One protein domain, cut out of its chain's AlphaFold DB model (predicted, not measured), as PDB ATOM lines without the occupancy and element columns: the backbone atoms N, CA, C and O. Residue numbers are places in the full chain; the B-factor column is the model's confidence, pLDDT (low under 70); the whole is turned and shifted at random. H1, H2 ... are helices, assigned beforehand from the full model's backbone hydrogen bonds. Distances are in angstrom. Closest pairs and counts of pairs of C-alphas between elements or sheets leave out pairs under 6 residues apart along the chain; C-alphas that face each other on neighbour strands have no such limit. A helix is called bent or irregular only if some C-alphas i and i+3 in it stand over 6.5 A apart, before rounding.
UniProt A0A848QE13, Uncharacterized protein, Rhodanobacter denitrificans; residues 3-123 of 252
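AT A GLANCE: This is residues 3 to 123 of the 252 residues of an uncharacterized protein of Rhodanobacter denitrificans (UniProt A0A848QE13). What shape do these atoms make? Two long helices, H2 and H4, cross as an X, with H3 folded back along H4 and H6 beside H4's residues 74 to 81. H1 and H7 pack on each other at one side of the body. What is it made of? It has 121 printed residues with seven named helices, H1 to H7 in order, and no named strand: all helix. It is compact, with a radius of gyration of the C-alphas of 14.1 A and spans of 39 by 33 by 27 A.

HOW THE PARTS SIT: What does the longest helix touch? H2, residues 20 to 41, with a kink of 31 degrees near residue 27, touches H4, residues 62 to 81, at a steep tilt of 64 degrees. Their closest C-alphas, of Gly 32 and Gly 71, are 3.7 A apart. What else touches H4, the hub? H3, residues 46 to 56, forms a helical hairpin with it at a shallow tilt of 17 degrees, closest C-alphas Leu 53 and Ala 69, 5.0 A. H6, residues 95 to 102, touches H4's residues 74 to 81 alone, closest C-alphas Leu 78 and Leu 99, 6.0 A. What lies farther out? H1, residues 3 to 14, touches H7, residues 111 to 119, closest C-alphas Phe 9 and Ala 115, 5.5 A. H1 only just touches H6, with 3 pairs of C-alphas within 8 A, closest Leu 7 and Gly 96, 6.5 A, while H5, residues 85 to 88, touches no helix but is near H6. Are the helix backbones complete? Every O i to N i+4 pair is within hydrogen-bond range in H1, H3, H6 and H7, against 16 of 18 in H2 and 11 of 16 in H4; H5 is too short for one.

IN THESE COORDINATES: Where are the long helices? H2 begins at C-alpha 20 (30.221, 8.909, -31.496) and is 29.8 A long; H4, 27.9 A, is irregular, C-alphas 64 and 67 being 7.1 A apart. Where does the last helix end? H7 ends at C-alpha 119 (30.184, 7.956, -52.167).

THE WHOLE: How large is it? The two C-alphas farthest apart, of Ser 42 and Asn 110, are 40.1 A apart; the printed part has no cut and no long link. Where is confidence low? Residues 59 to 64 are under 70; the mean pLDDT of the printed part is 93.0.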
ATOM      1  N   ILE A   3      21.043  16.244 -49.196       96.25
ATOM      2  CA  ILE A   3      20.765  16.139 -47.752       96.25
ATOM      3  C   ILE A   3      20.674  14.672 -47.302       96.25
ATOM      4  O   ILE A   3      21.304  14.290 -46.322       96.25
ATOM      5  N   ARG A   4      19.947  13.815 -48.036       97.56
ATOM      6  CA  ARG A   4      19.862  12.380 -47.704       97.56
ATOM      7  C   ARG A   4      21.233  11.708 -47.754       97.56
ATOM      8  O   ARG A   4      21.528  10.890 -46.886       97.56
ATOM      9  N   ASP A   5      22.054  12.043 -48.745       97.44
ATOM     10  CA  ASP A   5      23.405  11.490 -48.865       97.44
ATOM     11  C   ASP A   5      24.279  11.933 -47.677       97.44
ATOM     12  O   ASP A   5      24.866  11.083 -47.012       97.44
ATOM     13  N   ALA A   6      24.267  13.225 -47.325       95.94
ATOM     14  CA  ALA A   6      24.998  13.771 -46.179       95.94
ATOM     15  C   ALA A   6      24.593  13.114 -44.844       95.94
ATOM     16  O   ALA A   6      25.450  12.673 -44.075       95.94
ATOM     17  N   LEU A   7      23.287  12.974 -44.593       97.75
ATOM     18  CA  LEU A   7      22.773  12.301 -43.397       97.75
ATOM     19  C   LEU A   7      23.132  10.805 -43.381       97.75
ATOM     20  O   LEU A   7      23.439  10.253 -42.325       97.75
ATOM     21  N   THR A   8      23.165  10.152 -44.549       98.19
ATOM     22  CA  THR A   8      23.594   8.750 -44.673       98.19
ATOM     23  C   THR A   8      25.087   8.595 -44.370       98.19
ATOM     24  O   THR A   8      25.460   7.674 -43.644       98.19
ATOM     25  N   PHE A   9      25.945   9.502 -44.854       96.50
ATOM     26  CA  PHE A   9      27.372   9.510 -44.505       96.50
ATOM     27  C   PHE A   9      27.593   9.741 -43.013       96.50
ATOM     28  O   PHE A   9      28.384   9.031 -42.394       96.50
ATOM     29  N   ARG A  10      26.852  10.676 -42.409       95.50
ATOM     30  CA  ARG A  10      26.899  10.923 -40.962       95.50
ATOM     31  C   ARG A  10      26.523   9.680 -40.160       95.50
ATOM     32  O   ARG A  10      27.269   9.303 -39.260       95.50
ATOM     33  N   ALA A  11      25.415   9.026 -40.504       96.94
ATOM     34  CA  ALA A  11      24.995   7.791 -39.849       96.94
ATOM     35  C   ALA A  11      26.038   6.672 -40.016       96.94
ATOM     36  O   ALA A  11      26.353   5.967 -39.058       96.94
ATOM     37  N   TRP A  12      26.615   6.532 -41.214       96.94
ATOM     38  CA  TRP A  12      27.642   5.525 -41.480       96.94
ATOM     39  C   TRP A  12      28.921   5.759 -40.668       96.94
ATOM     40  O   TRP A  12      29.469   4.801 -40.120       96.94
ATOM     41  N   ARG A  13      29.363   7.018 -40.562       92.94
ATOM     42  CA  ARG A  13      30.546   7.434 -39.796       92.94
ATOM     43  C   ARG A  13      30.359   7.215 -38.294       92.94
ATOM     44  O   ARG A  13      31.224   6.619 -37.664       92.94
ATOM     45  N   ARG A  14      29.206   7.595 -37.735       94.44
ATOM     46  CA  ARG A  14      28.885   7.379 -36.310       94.44
ATOM     47  C   ARG A  14      28.840   5.912 -35.912       94.44
ATOM     48  O   ARG A  14      29.201   5.574 -34.794       94.44
ATOM     49  N   ALA A  15      28.453   5.028 -36.829       94.81
ATOM     50  CA  ALA A  15      28.453   3.592 -36.574       94.81
ATOM     51  C   ALA A  15      29.866   2.985 -36.434       94.81
ATOM     52  O   ALA A  15      29.980   1.835 -36.017       94.81
ATOM     53  N   GLN A  16      30.932   3.716 -36.792       91.19
ATOM     54  CA  GLN A  16      32.312   3.219 -36.718       91.19
ATOM     55  C   GLN A  16      32.944   3.356 -35.327       91.19
ATOM     56  O   GLN A  16      33.966   2.728 -35.068       91.19
ATOM     57  N   ALA A  17      32.370   4.170 -34.436       88.88
ATOM     58  CA  ALA A  17      32.943   4.439 -33.123       88.88
ATOM     59  C   ALA A  17      31.870   4.431 -32.031       88.88
ATOM     60  O   ALA A  17      30.753   4.917 -32.209       88.88
ATOM     61  N   LYS A  18      32.225   3.865 -30.876       90.94
ATOM     62  CA  LYS A  18      31.356   3.861 -29.701       90.94
ATOM     63  C   LYS A  18      31.131   5.302 -29.226       90.94
ATOM     64  O   LYS A  18      32.059   6.101 -29.255       90.94
ATOM     65  N   ASP A  19      29.909   5.614 -28.801       91.19
ATOM     66  CA  ASP A  19      29.513   6.916 -28.240       91.19
ATOM     67  C   ASP A  19      29.667   8.114 -29.212       91.19
ATOM     68  O   ASP A  19      29.441   9.263 -28.831       91.19
ATOM     69  N   ALA A  20      29.982   7.867 -30.494       92.19
ATOM     70  CA  ALA A  20      30.221   8.909 -31.496       92.19
ATOM     71  C   ALA A  20      29.002   9.812 -31.729       92.19
ATOM     72  O   ALA A  20      29.153  11.013 -31.940       92.19
ATOM     73  N   THR A  21      27.791   9.250 -31.667       93.31
ATOM     74  CA  THR A  21      26.544  10.022 -31.765       93.31
ATOM     75  C   THR A  21      26.493  11.122 -30.712       93.31
ATOM     76  O   THR A  21      26.316  12.289 -31.065       93.31
ATOM     77  N   ASP A  22      26.700  10.764 -29.445       92.44
ATOM     78  CA  ASP A  22      26.599  11.697 -28.326       92.44
ATOM     79  C   ASP A  22      27.742  12.711 -28.361       92.44
ATOM     80  O   ASP A  22      27.500  13.913 -28.260       92.44
ATOM     81  N   GLN A  23      28.978  12.254 -28.588       91.19
ATOM     82  CA  GLN A  23      30.152  13.128 -28.651       91.19
ATOM     83  C   GLN A  23      30.051  14.160 -29.782       91.19
ATOM     84  O   GLN A  23      30.269  15.352 -29.562       91.19
ATOM     85  N   GLU A  24      29.672  13.735 -30.990       92.81
ATOM     86  CA  GLU A  24      29.484  14.661 -32.106       92.81
ATOM     87  C   GLU A  24      28.317  15.619 -31.881       92.81
ATOM     88  O   GLU A  24      28.406  16.779 -32.277       92.81
ATOM     89  N   ASN A  25      27.219  15.148 -31.281       94.06
ATOM     90  CA  ASN A  25      26.079  16.009 -30.976       94.06
ATOM     91  C   ASN A  25      26.460  17.083 -29.965       94.06
ATOM     92  O   ASN A  25      26.166  18.249 -30.202       94.06
ATOM     93  N   GLN A  26      27.178  16.727 -28.900       93.81
ATOM     94  CA  GLN A  26      27.667  17.708 -27.934       93.81
ATOM     95  C   GLN A  26      28.569  18.756 -28.595       93.81
ATOM     96  O   GLN A  26      28.386  19.949 -28.364       93.81
ATOM     97  N   LEU A  27      29.487  18.349 -29.478       93.69
ATOM     98  CA  LEU A  27      30.328  19.298 -30.217       93.69
ATOM     99  C   LEU A  27      29.513  20.205 -31.151       93.69
ATOM    100  O   LEU A  27      29.740  21.413 -31.186       93.69
ATOM    101  N   LEU A  28      28.548  19.658 -31.895       95.31
ATOM    102  CA  LEU A  28      27.696  20.452 -32.787       95.31
ATOM    103  C   LEU A  28      26.793  21.425 -32.022       95.31
ATOM    104  O   LEU A  28      26.601  22.549 -32.481       95.31
ATOM    105  N   LEU A  29      26.251  21.019 -30.872       95.69
ATOM    106  CA  LEU A  29      25.412  21.880 -30.042       95.69
ATOM    107  C   LEU A  29      26.222  22.984 -29.350       95.69
ATOM    108  O   LEU A  29      25.752  24.115 -29.292       95.69
ATOM    109  N   ASN A  30      27.426  22.683 -28.859       94.25
ATOM    110  CA  ASN A  30      28.234  23.653 -28.117       94.25
ATOM    111  C   ASN A  30      29.010  24.587 -29.053       94.25
ATOM    112  O   ASN A  30      28.868  25.805 -28.975       94.25
ATOM    113  N   GLU A  31      29.793  24.021 -29.968       94.00
ATOM    114  CA  GLU A  31      30.684  24.786 -30.848       94.00
ATOM    115  C   GLU A  31      29.994  25.132 -32.169       94.00
ATOM    116  O   GLU A  31      30.054  26.262 -32.655       94.00
ATOM    117  N   GLY A  32      29.277  24.164 -32.745       96.06
ATOM    118  CA  GLY A  32      28.641  24.330 -34.048       96.06
ATOM    119  C   GLY A  32      27.534  25.387 -34.058       96.06
ATOM    120  O   GLY A  32      27.471  26.193 -34.987       96.06
ATOM    121  N   LEU A  33      26.683  25.426 -33.026       96.62
ATOM    122  CA  LEU A  33      25.639  26.449 -32.893       96.62
ATOM    123  C   LEU A  33      26.207  27.833 -32.564       96.62
ATOM    124  O   LEU A  33      25.655  28.836 -33.028       96.62
ATOM    125  N   ALA A  34      27.298  27.905 -31.799       96.50
ATOM    126  CA  ALA A  34      27.979  29.165 -31.520       96.50
ATOM    127  C   ALA A  34      28.550  29.769 -32.814       96.50
ATOM    128  O   ALA A  34      28.236  30.912 -33.158       96.50
ATOM    129  N   GLU A  35      29.290  28.969 -33.584       96.38
ATOM    130  CA  GLU A  35      29.854  29.371 -34.876       96.38
ATOM    131  C   GLU A  35      28.755  29.746 -35.879       96.38
ATOM    132  O   GLU A  35      28.814  30.786 -36.541       96.38
ATOM    133  N   TYR A  36      27.692  28.942 -35.947       96.88
ATOM    134  CA  TYR A  36      26.511  29.237 -36.750       96.88
ATOM    135  C   TYR A  36      25.907  30.606 -36.410       96.88
ATOM    136  O   TYR A  36      25.629  31.407 -37.308       96.88
ATOM    137  N   THR A  37      25.726  30.886 -35.119       96.44
ATOM    138  CA  THR A  37      25.146  32.144 -34.639       96.44
ATOM    139  C   THR A  37      26.003  33.329 -35.073       96.44
ATOM    140  O   THR A  37      25.474  34.288 -35.640       96.44
ATOM    141  N   GLY A  38      27.326  33.246 -34.902       96.75
ATOM    142  CA  GLY A  38      28.257  34.282 -35.359       96.75
ATOM    143  C   GLY A  38      28.185  34.524 -36.870       96.75
ATOM    144  O   GLY A  38      28.118  35.671 -37.322       96.75
ATOM    145  N   ARG A  39      28.117  33.457 -37.675       95.81
ATOM    146  CA  ARG A  39      28.007  33.563 -39.141       95.81
ATOM    147  C   ARG A  39      26.685  34.161 -39.604       95.81
ATOM    148  O   ARG A  39      26.688  35.012 -40.491       95.81
ATOM    149  N   ARG A  40      25.557  33.775 -38.998       94.94
ATOM    150  CA  ARG A  40      24.256  34.378 -39.332       94.94
ATOM    151  C   ARG A  40      24.194  35.846 -38.942       94.94
ATOM    152  O   ARG A  40      23.773  36.663 -39.753       94.94
ATOM    153  N   LEU A  41      24.637  36.198 -37.734       96.38
ATOM    154  CA  LEU A  41      24.584  37.582 -37.254       96.38
ATOM    155  C   LEU A  41      25.560  38.511 -37.987       96.38
ATOM    156  O   LEU A  41      25.287  39.702 -38.102       96.38
ATOM    157  N   SER A  42      26.656  37.977 -38.531       96.25
ATOM    158  CA  SER A  42      27.562  38.728 -39.414       96.25
ATOM    159  C   SER A  42      27.052  38.872 -40.854       96.25
ATOM    160  O   SER A  42      27.724  39.489 -41.678       96.25
ATOM    161  N   GLY A  43      25.866  38.339 -41.172       94.56
ATOM    162  CA  GLY A  43      25.244  38.472 -42.489       94.56
ATOM    163  C   GLY A  43      25.838  37.563 -43.567       94.56
ATOM    164  O   GLY A  43      25.660  37.845 -44.752       94.56
ATOM    165  N   GLN A  44      26.542  36.485 -43.194       95.44
ATOM    166  CA  GLN A  44      27.017  35.508 -44.179       95.44
ATOM    167  C   GLN A  44      25.845  34.796 -44.864       95.44
ATOM    168  O   GLN A  44      24.804  34.541 -44.253       95.44
ATOM    169  N   ASN A  45      26.044  34.442 -46.134       93.88
ATOM    170  CA  ASN A  45      25.082  33.700 -46.946       93.88
ATOM    171  C   ASN A  45      25.505  32.232 -47.132       93.88
ATOM    172  O   ASN A  45      26.619  31.834 -46.781       93.88
ATOM    173  N   ASP A  46      24.610  31.437 -47.710       93.31
ATOM    174  CA  ASP A  46      24.780  29.992 -47.882       93.31
ATOM    175  C   ASP A  46      26.019  29.651 -48.718       93.31
ATOM    176  O   ASP A  46      26.724  28.691 -48.417       93.31
ATOM    177  N   ALA A  47      26.333  30.461 -49.735       94.88
ATOM    178  CA  ALA A  47      27.498  30.249 -50.589       94.88
ATOM    179  C   ALA A  47      28.813  30.415 -49.811       94.88
ATOM    180  O   ALA A  47      29.729  29.609 -49.970       94.88
ATOM    181  N   THR A  48      28.901  31.418 -48.933       94.69
ATOM    182  CA  THR A  48      30.065  31.612 -48.055       94.69
ATOM    183  C   THR A  48      30.225  30.453 -47.071       94.69
ATOM    184  O   THR A  48      31.339  29.978 -46.856       94.69
ATOM    185  N   VAL A  49      29.124  29.960 -46.497       94.31
ATOM    186  CA  VAL A  49      29.155  28.812 -45.577       94.31
ATOM    187  C   VAL A  49      29.539  27.523 -46.297       94.31
ATOM    188  O   VAL A  49      30.368  26.773 -45.789       94.31
ATOM    189  N   ALA A  50      28.999  27.284 -47.493       92.69
ATOM    190  CA  ALA A  50      29.343  26.124 -48.308       92.69
ATOM    191  C   ALA A  50      30.824  26.130 -48.721       92.69
ATOM    192  O   ALA A  50      31.481  25.092 -48.650       92.69
ATOM    193  N   ALA A  51      31.369  27.294 -49.093       92.31
ATOM    194  CA  ALA A  51      32.794  27.438 -49.386       92.31
ATOM    195  C   ALA A  51      33.659  27.123 -48.155       92.31
ATOM    196  O   ALA A  51      34.590  26.327 -48.247       92.31
ATOM    197  N   ALA A  52      33.303  27.668 -46.986       90.00
ATOM    198  CA  ALA A  52      34.022  27.397 -45.742       90.00
ATOM    199  C   ALA A  52      33.966  25.916 -45.327       90.00
ATOM    200  O   ALA A  52      34.951  25.393 -44.811       90.00
ATOM    201  N   LEU A  53      32.843  25.232 -45.573       89.69
ATOM    202  CA  LEU A  53      32.725  23.791 -45.349       89.69
ATOM    203  C   LEU A  53      33.686  23.003 -46.253       89.69
ATOM    204  O   LEU A  53      34.374  22.113 -45.764       89.69
ATOM    205  N   GLY A  54      33.775  23.358 -47.539       88.38
ATOM    206  CA  GLY A  54      34.716  22.727 -48.470       88.38
ATOM    207  C   GLY A  54      36.188  23.024 -48.155       88.38
ATOM    208  O   GLY A  54      37.053  22.180 -48.375       88.38
ATOM    209  N   ASP A  55      36.499  24.198 -47.606       86.31
ATOM    210  CA  ASP A  55      37.861  24.524 -47.170       86.31
ATOM    211  C   ASP A  55      38.260  23.798 -45.880       86.31
ATOM    212  O   ASP A  55      39.432  23.457 -45.712       86.31
ATOM    213  N   ALA A  56      37.305  23.495 -44.995       83.56
ATOM    214  CA  ALA A  56      37.570  22.741 -43.772       83.56
ATOM    215  C   ALA A  56      38.082  21.313 -44.044       83.56
ATOM    216  O   ALA A  56      38.838  20.779 -43.234       83.56
ATOM    217  N   GLU A  57      37.729  20.716 -45.189       77.25
ATOM    218  CA  GLU A  57      38.246  19.407 -45.622       77.25
ATOM    219  C   GLU A  57      39.757  19.422 -45.898       77.25
ATOM    220  O   GLU A  57      40.401  18.378 -45.852       77.25
ATOM    221  N   LYS A  58      40.348  20.596 -46.146       77.06
ATOM    222  CA  LYS A  58      41.778  20.748 -46.459       77.06
ATOM    223  C   LYS A  58      42.651  20.951 -45.216       77.06
ATOM    224  O   LYS A  58      43.860  21.115 -45.350       77.06
ATOM    225  N   GLY A  59      42.055  21.041 -44.026       69.81
ATOM    226  CA  GLY A  59      42.771  21.348 -42.790       69.81
ATOM    227  C   GLY A  59      43.351  20.112 -42.099       69.81
ATOM    228  O   GLY A  59      42.654  19.121 -41.907       69.81
ATOM    229  N   ASP A  60      44.584  20.219 -41.594       63.25
ATOM    230  CA  ASP A  60      45.299  19.134 -40.892       63.25
ATOM    231  C   ASP A  60      44.640  18.692 -39.561       63.25
ATOM    232  O   ASP A  60      44.978  17.649 -39.006       63.25
ATOM    233  N   ALA A  61      43.687  19.470 -39.029       67.12
ATOM    234  CA  ALA A  61      43.020  19.239 -37.740       67.12
ATOM    235  C   ALA A  61      41.506  18.974 -37.878       67.12
ATOM    236  O   ALA A  61      40.705  19.467 -37.075       67.12
ATOM    237  N   TYR A  62      41.107  18.190 -38.885       65.44
ATOM    238  CA  TYR A  62      39.706  17.916 -39.235       65.44
ATOM    239  C   TYR A  62      38.808  17.571 -38.033       65.44
ATOM    240  O   TYR A  62      37.744  18.166 -37.864       65.44
ATOM    241  N   ALA A  63      39.258  16.685 -37.135       66.69
ATOM    242  CA  ALA A  63      38.476  16.265 -35.967       66.69
ATOM    243  C   ALA A  63      38.080  17.429 -35.037       66.69
ATOM    244  O   ALA A  63      37.020  17.391 -34.416       66.69
ATOM    245  N   ARG A  64      38.907  18.480 -34.955       68.38
ATOM    246  CA  ARG A  64      38.626  19.675 -34.141       68.38
ATOM    247  C   ARG A  64      37.761  20.683 -34.881       68.38
ATOM    248  O   ARG A  64      36.954  21.368 -34.267       68.38
ATOM    249  N   LEU A  65      37.938  20.779 -36.195       75.62
ATOM    250  CA  LEU A  65      37.253  21.760 -37.033       75.62
ATOM    251  C   LEU A  65      35.858  21.302 -37.468       75.62
ATOM    252  O   LEU A  65      35.045  22.136 -37.862       75.62
ATOM    253  N   PHE A  66      35.555  20.002 -37.360       87.19
ATOM    254  CA  PHE A  66      34.294  19.416 -37.818       87.19
ATOM    255  C   PHE A  66      33.062  20.196 -37.344       87.19
ATOM    256  O   PHE A  66      32.194  20.506 -38.161       87.19
ATOM    257  N   ALA A  67      32.980  20.533 -36.052       90.25
ATOM    258  CA  ALA A  67      31.813  21.219 -35.505       90.25
ATOM    259  C   ALA A  67      31.693  22.666 -36.004       90.25
ATOM    260  O   ALA A  67      30.595  23.094 -36.352       90.25
ATOM    261  N   PHE A  68      32.816  23.380 -36.128       88.56
ATOM    262  CA  PHE A  68      32.866  24.743 -36.665       88.56
ATOM    263  C   PHE A  68      32.513  24.802 -38.157       88.56
ATOM    264  O   PHE A  68      31.961  25.790 -38.628       88.56
ATOM    265  N   ALA A  69      32.791  23.743 -38.917       89.31
ATOM    266  CA  ALA A  69      32.425  23.674 -40.328       89.31
ATOM    267  C   ALA A  69      30.981  23.176 -40.531       89.31
ATOM    268  O   ALA A  69      30.176  23.807 -41.217       89.31
ATOM    269  N   SER A  70      30.628  22.052 -39.902       92.88
ATOM    270  CA  SER A  70      29.339  21.380 -40.102       92.88
ATOM    271  C   SER A  70      28.190  22.047 -39.350       92.88
ATOM    272  O   SER A  70      27.063  22.029 -39.837       92.88
ATOM    273  N   GLY A  71      28.444  22.642 -38.182       95.69
ATOM    274  CA  GLY A  71      27.432  23.334 -37.378       95.69
ATOM    275  C   GLY A  71      26.718  24.443 -38.153       95.69
ATOM    276  O   GLY A  71      25.493  24.378 -38.298       95.69
ATOM    277  N   PRO A  72      27.455  25.407 -38.740       96.69
ATOM    278  CA  PRO A  72      26.883  26.396 -39.643       96.69
ATOM    279  C   PRO A  72      26.133  25.787 -40.820       96.69
ATOM    280  O   PRO A  72      25.026  26.230 -41.108       96.69
ATOM    281  N   ALA A  73      26.680  24.759 -41.472       95.81
ATOM    282  CA  ALA A  73      26.013  24.122 -42.605       95.81
ATOM    283  C   ALA A  73      24.636  23.550 -42.216       95.81
ATOM    284  O   ALA A  73      23.653  23.802 -42.911       95.81
ATOM    285  N   TYR A  74      24.535  22.859 -41.074       97.19
ATOM    286  CA  TYR A  74      23.245  22.400 -40.548       97.19
ATOM    287  C   TYR A  74      22.316  23.565 -40.206       97.19
ATOM    288  O   TYR A  74      21.153  23.542 -40.597       97.19
ATOM    289  N   GLY A  75      22.804  24.587 -39.500       97.19
ATOM    290  CA  GLY A  75      21.968  25.710 -39.078       97.19
ATOM    291  C   GLY A  75      21.422  26.541 -40.245       97.19
ATOM    292  O   GLY A  75      20.282  26.999 -40.187       97.19
ATOM    293  N   PHE A  76      22.210  26.728 -41.309       96.88
ATOM    294  CA  PHE A  76      21.761  27.403 -42.531       96.88
ATOM    295  C   PHE A  76      20.729  26.551 -43.282       96.88
ATOM    296  O   PHE A  76      19.678  27.069 -43.631       96.88
ATOM    297  N   LEU A  77      20.948  25.237 -43.425       96.62
ATOM    298  CA  LEU A  77      19.939  24.352 -44.018       96.62
ATOM    299  C   LEU A  77      18.633  24.351 -43.211       96.62
ATOM    300  O   LEU A  77      17.553  24.423 -43.782       96.62
ATOM    301  N   LEU A  78      18.706  24.300 -41.881       97.69
ATOM    302  CA  LEU A  78      17.524  24.331 -41.016       97.69
ATOM    303  C   LEU A  78      16.737  25.648 -41.142       97.69
ATOM    304  O   LEU A  78      15.510  25.626 -41.027       97.69
ATOM    305  N   ASP A  79      17.406  26.774 -41.415       96.25
ATOM    306  CA  ASP A  79      16.742  28.061 -41.669       96.25
ATOM    307  C   ASP A  79      15.840  28.038 -42.901       96.25
ATOM    308  O   ASP A  79      14.782  28.673 -42.879       96.25
ATOM    309  N   ASP A  80      16.230  27.292 -43.935       94.12
ATOM    310  CA  ASP A  80      15.454  27.168 -45.169       94.12
ATOM    311  C   ASP A  80      14.157  26.381 -44.954       94.12
ATOM    312  O   ASP A  80      13.152  26.641 -45.617       94.12
ATOM    313  N   TYR A  81      14.154  25.441 -44.002       96.00
ATOM    314  CA  TYR A  81      12.988  24.609 -43.707       96.00
ATOM    315  C   TYR A  81      12.076  25.188 -42.621       96.00
ATOM    316  O   TYR A  81      10.858  25.018 -42.692       96.00
ATOM    317  N   SER A  82      12.618  25.849 -41.593       96.06
ATOM    318  CA  SER A  82      11.799  26.407 -40.513       96.06
ATOM    319  C   SER A  82      12.493  27.540 -39.774       96.06
ATOM    320  O   SER A  82      13.399  27.309 -38.988       96.06
ATOM    321  N   LYS A  83      11.992  28.773 -39.878       91.62
ATOM    322  CA  LYS A  83      12.558  29.925 -39.144       91.62
ATOM    323  C   LYS A  83      12.563  29.756 -37.615       91.62
ATOM    324  O   LYS A  83      13.360  30.395 -36.932       91.62
ATOM    325  N   ASP A  84      11.707  28.882 -37.087       95.75
ATOM    326  CA  ASP A  84      11.525  28.655 -35.653       95.75
ATOM    327  C   ASP A  84      12.273  27.426 -35.110       95.75
ATOM    328  O   ASP A  84      12.196  27.170 -33.909       95.75
ATOM    329  N   TRP A  85      13.052  26.701 -35.929       97.12
ATOM    330  CA  TRP A  85      13.733  25.456 -35.522       97.12
ATOM    331  C   TRP A  85      14.530  25.587 -34.210       97.12
ATOM    332  O   TRP A  85      14.541  24.677 -33.384       97.12
ATOM    333  N   ARG A  86      15.136  26.758 -33.976       95.94
ATOM    334  CA  ARG A  86      15.947  27.063 -32.786       95.94
ATOM    335  C   ARG A  86      15.148  27.014 -31.483       95.94
ATOM    336  O   ARG A  86      15.709  26.686 -30.445       95.94
ATOM    337  N   LYS A  87      13.844  27.316 -31.523       96.31
ATOM    338  CA  LYS A  87      12.955  27.275 -30.345       96.31
ATOM    339  C   LYS A  87      12.723  25.849 -29.838       96.31
ATOM    340  O   LYS A  87      12.228  25.675 -28.731       96.31
ATOM    341  N   HIS A  88      13.077  24.849 -30.640       95.56
ATOM    342  CA  HIS A  88      12.910  23.430 -30.334       95.56
ATOM    343  C   HIS A  88      14.227  22.748 -29.931       95.56
ATOM    344  O   HIS A  88      14.276  21.523 -29.820       95.56
ATOM    345  N   LEU A  89      15.300  23.520 -29.728       95.94
ATOM    346  CA  LEU A  89      16.582  22.991 -29.280       95.94
ATOM    347  C   LEU A  89      16.564  22.613 -27.796       95.94
ATOM    348  O   LEU A  89      15.970  23.284 -26.955       95.94
ATOM    349  N   SER A  90      17.295  21.549 -27.487       95.06
ATOM    350  CA  SER A  90      17.577  21.050 -26.147       95.06
ATOM    351  C   SER A  90      18.998  20.487 -26.103       95.06
ATOM    352  O   SER A  90      19.628  20.279 -27.141       95.06
ATOM    353  N   ALA A  91      19.489  20.164 -24.906       92.69
ATOM    354  CA  ALA A  91      20.789  19.511 -24.735       92.69
ATOM    355  C   ALA A  91      20.856  18.093 -25.347       92.69
ATOM    356  O   ALA A  91      21.940  17.522 -25.449       92.69
ATOM    357  N   GLN A  92      19.712  17.525 -25.742       93.31
ATOM    358  CA  GLN A  92      19.583  16.211 -26.380       93.31
ATOM    359  C   GLN A  92      19.264  16.316 -27.880       93.31
ATOM    360  O   GLN A  92      19.040  15.299 -28.531       93.31
ATOM    361  N   SER A  93      19.204  17.529 -28.436       95.75
ATOM    362  CA  SER A  93      18.880  17.723 -29.846       95.75
ATOM    363  C   SER A  93      19.982  17.196 -30.763       95.75
ATOM    364  O   SER A  93      21.173  17.336 -30.497       95.75
ATOM    365  N   ASP A  94      19.568  16.655 -31.902       97.25
ATOM    366  CA  ASP A  94      20.453  16.235 -32.978       97.25
ATOM    367  C   ASP A  94      20.113  17.054 -34.232       97.25
ATOM    368  O   ASP A  94      19.021  16.939 -34.787       97.25
ATOM    369  N   LEU A  95      21.044  17.908 -34.679       97.44
ATOM    370  CA  LEU A  95      20.802  18.807 -35.818       97.44
ATOM    371  C   LEU A  95      20.529  18.052 -37.127       97.44
ATOM    372  O   LEU A  95      19.784  18.542 -37.976       97.44
ATOM    373  N   GLY A  96      21.113  16.862 -37.297       96.81
ATOM    374  CA  GLY A  96      20.868  16.030 -38.469       96.81
ATOM    375  C   GLY A  96      19.496  15.365 -38.427       96.81
ATOM    376  O   GLY A  96      18.827  15.329 -39.457       96.81
ATOM    377  N   ASP A  97      19.040  14.912 -37.259       97.38
ATOM    378  CA  ASP A  97      17.698  14.334 -37.098       97.38
ATOM    379  C   ASP A  97      16.612  15.405 -37.238       97.38
ATOM    380  O   ASP A  97      15.599  15.180 -37.902       97.38
ATOM    381  N   MET A  98      16.845  16.605 -36.694       97.88
ATOM    382  CA  MET A  98      15.968  17.761 -36.908       97.88
ATOM    383  C   MET A  98      15.854  18.100 -38.399       97.88
ATOM    384  O   MET A  98      14.746  18.302 -38.898       97.88
ATOM    385  N   LEU A  99      16.979  18.120 -39.122       98.00
ATOM    386  CA  LEU A  99      16.988  18.374 -40.562       98.00
ATOM    387  C   LEU A  99      16.274  17.257 -41.331       98.00
ATOM    388  O   LEU A  99      15.486  17.545 -42.228       98.00
ATOM    389  N   ALA A 100      16.514  15.994 -40.971       97.94
ATOM    390  CA  ALA A 100      15.845  14.847 -41.573       97.94
ATOM    391  C   ALA A 100      14.322  14.945 -41.419       97.94
ATOM    392  O   ALA A 100      13.593  14.739 -42.387       97.94
ATOM    393  N   HIS A 101      13.854  15.309 -40.223       97.56
ATOM    394  CA  HIS A 101      12.437  15.470 -39.923       97.56
ATOM    395  C   HIS A 101      11.800  16.617 -40.716       97.56
ATOM    396  O   HIS A 101      10.798  16.410 -41.394       97.56
ATOM    397  N   LEU A 102      12.399  17.813 -40.681       97.06
ATOM    398  CA  LEU A 102      11.862  18.988 -41.378       97.06
ATOM    399  C   LEU A 102      11.888  18.847 -42.907       97.06
ATOM    400  O   LEU A 102      11.035  19.411 -43.589       97.06
ATOM    401  N   ALA A 103      12.847  18.090 -43.444       96.75
ATOM    402  CA  ALA A 103      12.969  17.825 -44.874       96.75
ATOM    403  C   ALA A 103      12.190  16.586 -45.355       96.75
ATOM    404  O   ALA A 103      12.299  16.242 -46.533       96.75
ATOM    405  N   ASP A 104      11.450  15.904 -44.470       97.06
ATOM    406  CA  ASP A 104      10.753  14.635 -44.739       97.06
ATOM    407  C   ASP A 104      11.675  13.564 -45.368       97.06
ATOM    408  O   ASP A 104      11.398  12.925 -46.388       97.06
ATOM    409  N   ILE A 105      12.864  13.398 -44.778       97.19
ATOM    410  CA  ILE A 105      13.888  12.456 -45.231       97.19
ATOM    411  C   ILE A 105      13.971  11.280 -44.267       97.19
ATOM    412  O   ILE A 105      14.498  11.381 -43.164       97.19
ATOM    413  N   SER A 106      13.573  10.105 -44.748       96.12
ATOM    414  CA  SER A 106      13.922   8.839 -44.101       96.12
ATOM    415  C   SER A 106      15.313   8.363 -44.529       96.12
ATOM    416  O   SER A 106      15.663   8.396 -45.719       96.12
ATOM    417  N   LEU A 107      16.100   7.896 -43.557       95.56
ATOM    418  CA  LEU A 107      17.378   7.234 -43.806       95.56
ATOM    419  C   LEU A 107      17.173   5.825 -44.391       95.56
ATOM    420  O   LEU A 107      16.183   5.160 -44.080       95.56
ATOM    421  N   PRO A 108      18.098   5.345 -45.240       95.25
ATOM    422  CA  PRO A 108      17.994   4.011 -45.815       95.25
ATOM    423  C   PRO A 108      18.245   2.925 -44.762       95.25
ATOM    424  O   PRO A 108      19.093   3.076 -43.889       95.25
ATOM    425  N   THR A 109      17.580   1.775 -44.900       94.25
ATOM    426  CA  THR A 109      17.746   0.636 -43.978       94.25
ATOM    427  C   THR A 109      19.182   0.104 -43.960       94.25
ATOM    428  O   THR A 109      19.725  -0.187 -42.900       94.25
ATOM    429  N   ASN A 110      19.828  -0.004 -45.129       96.62
ATOM    430  CA  ASN A 110      21.235  -0.395 -45.225       96.62
ATOM    431  C   ASN A 110      22.117   0.846 -45.402       96.62
ATOM    432  O   ASN A 110      22.450   1.235 -46.528       96.62
ATOM    433  N   ILE A 111      22.473   1.465 -44.275       97.31
ATOM    434  CA  ILE A 111      23.275   2.692 -44.210       97.31
ATOM    435  C   ILE A 111      24.621   2.520 -44.918       97.31
ATOM    436  O   ILE A 111      24.936   3.299 -45.810       97.31
ATOM    437  N   ALA A 112      25.391   1.476 -44.593       96.75
ATOM    438  CA  ALA A 112      26.735   1.294 -45.141       96.75
ATOM    439  C   ALA A 112      26.735   1.073 -46.665       96.75
ATOM    440  O   ALA A 112      27.537   1.673 -47.380       96.75
ATOM    441  N   ALA A 113      25.829   0.241 -47.194       97.50
ATOM    442  CA  ALA A 113      25.732   0.041 -48.643       97.50
ATOM    443  C   ALA A 113      25.267   1.317 -49.362       97.50
ATOM    444  O   ALA A 113      25.785   1.656 -50.429       97.50
ATOM    445  N   SER A 114      24.323   2.047 -48.763       97.69
ATOM    446  CA  SER A 114      23.805   3.297 -49.322       97.69
ATOM    447  C   SER A 114      24.858   4.403 -49.311       97.69
ATOM    448  O   SER A 114      25.006   5.095 -50.315       97.69
ATOM    449  N   ALA A 115      25.637   4.510 -48.231       97.31
ATOM    450  CA  ALA A 115      26.762   5.429 -48.118       97.31
ATOM    451  C   ALA A 115      27.809   5.142 -49.199       97.31
ATOM    452  O   ALA A 115      28.151   6.040 -49.956       97.31
ATOM    453  N   ARG A 116      28.242   3.887 -49.377       96.94
ATOM    454  CA  ARG A 116      29.204   3.532 -50.440       96.94
ATOM    455  C   ARG A 116      28.686   3.862 -51.840       96.94
ATOM    456  O   ARG A 116      29.418   4.421 -52.654       96.94
ATOM    457  N   LYS A 117      27.412   3.566 -52.118       96.88
ATOM    458  CA  LYS A 117      26.779   3.905 -53.401       96.88
ATOM    459  C   LYS A 117      26.707   5.419 -53.617       96.88
ATOM    460  O   LYS A 117      26.951   5.888 -54.725       96.88
ATOM    461  N   ALA A 118      26.357   6.187 -52.587       96.62
ATOM    462  CA  ALA A 118      26.372   7.645 -52.656       96.62
ATOM    463  C   ALA A 118      27.796   8.177 -52.857       96.62
ATOM    464  O   ALA A 118      28.008   9.035 -53.707       96.62
ATOM    465  N   GLY A 119      28.769   7.593 -52.157       96.44
ATOM    466  CA  GLY A 119      30.184   7.956 -52.167       96.44
ATOM    467  C   GLY A 119      30.839   7.933 -53.544       96.44
ATOM    468  O   GLY A 119      31.757   8.708 -53.786       96.44
ATOM    469  N   GLN A 120      30.318   7.141 -54.487       95.81
ATOM    470  CA  GLN A 120      30.757   7.171 -55.889       95.81
ATOM    471  C   GLN A 120      30.609   8.563 -56.532       95.81
ATOM    472  O   GLN A 120      31.396   8.915 -57.404       95.81
ATOM    473  N   ARG A 121      29.632   9.370 -56.092       95.69
ATOM    474  CA  ARG A 121      29.436  10.758 -56.551       95.69
ATOM    475  C   ARG A 121      30.309  11.774 -55.815       95.69
ATOM    476  O   ARG A 121      30.499  12.871 -56.323       95.69
ATOM    477  N   TYR A 122      30.806  11.416 -54.636       94.00
ATOM    478  CA  TYR A 122      31.511  12.307 -53.709       94.00
ATOM    479  C   TYR A 122      32.975  11.897 -53.512       94.00
ATOM    480  O   TYR A 122      33.555  12.159 -52.468       94.00
ATOM    481  N   ASN A 123      33.564  11.219 -54.503       93.94
ATOM    482  CA  ASN A 123      34.964  10.791 -54.486       93.94
ATOM    483  C   ASN A 123      35.372   9.997 -53.223       93.94
ATOM    484  O   ASN A 123      36.482  10.147 -52.717       93.94
TER     485      ASN A 123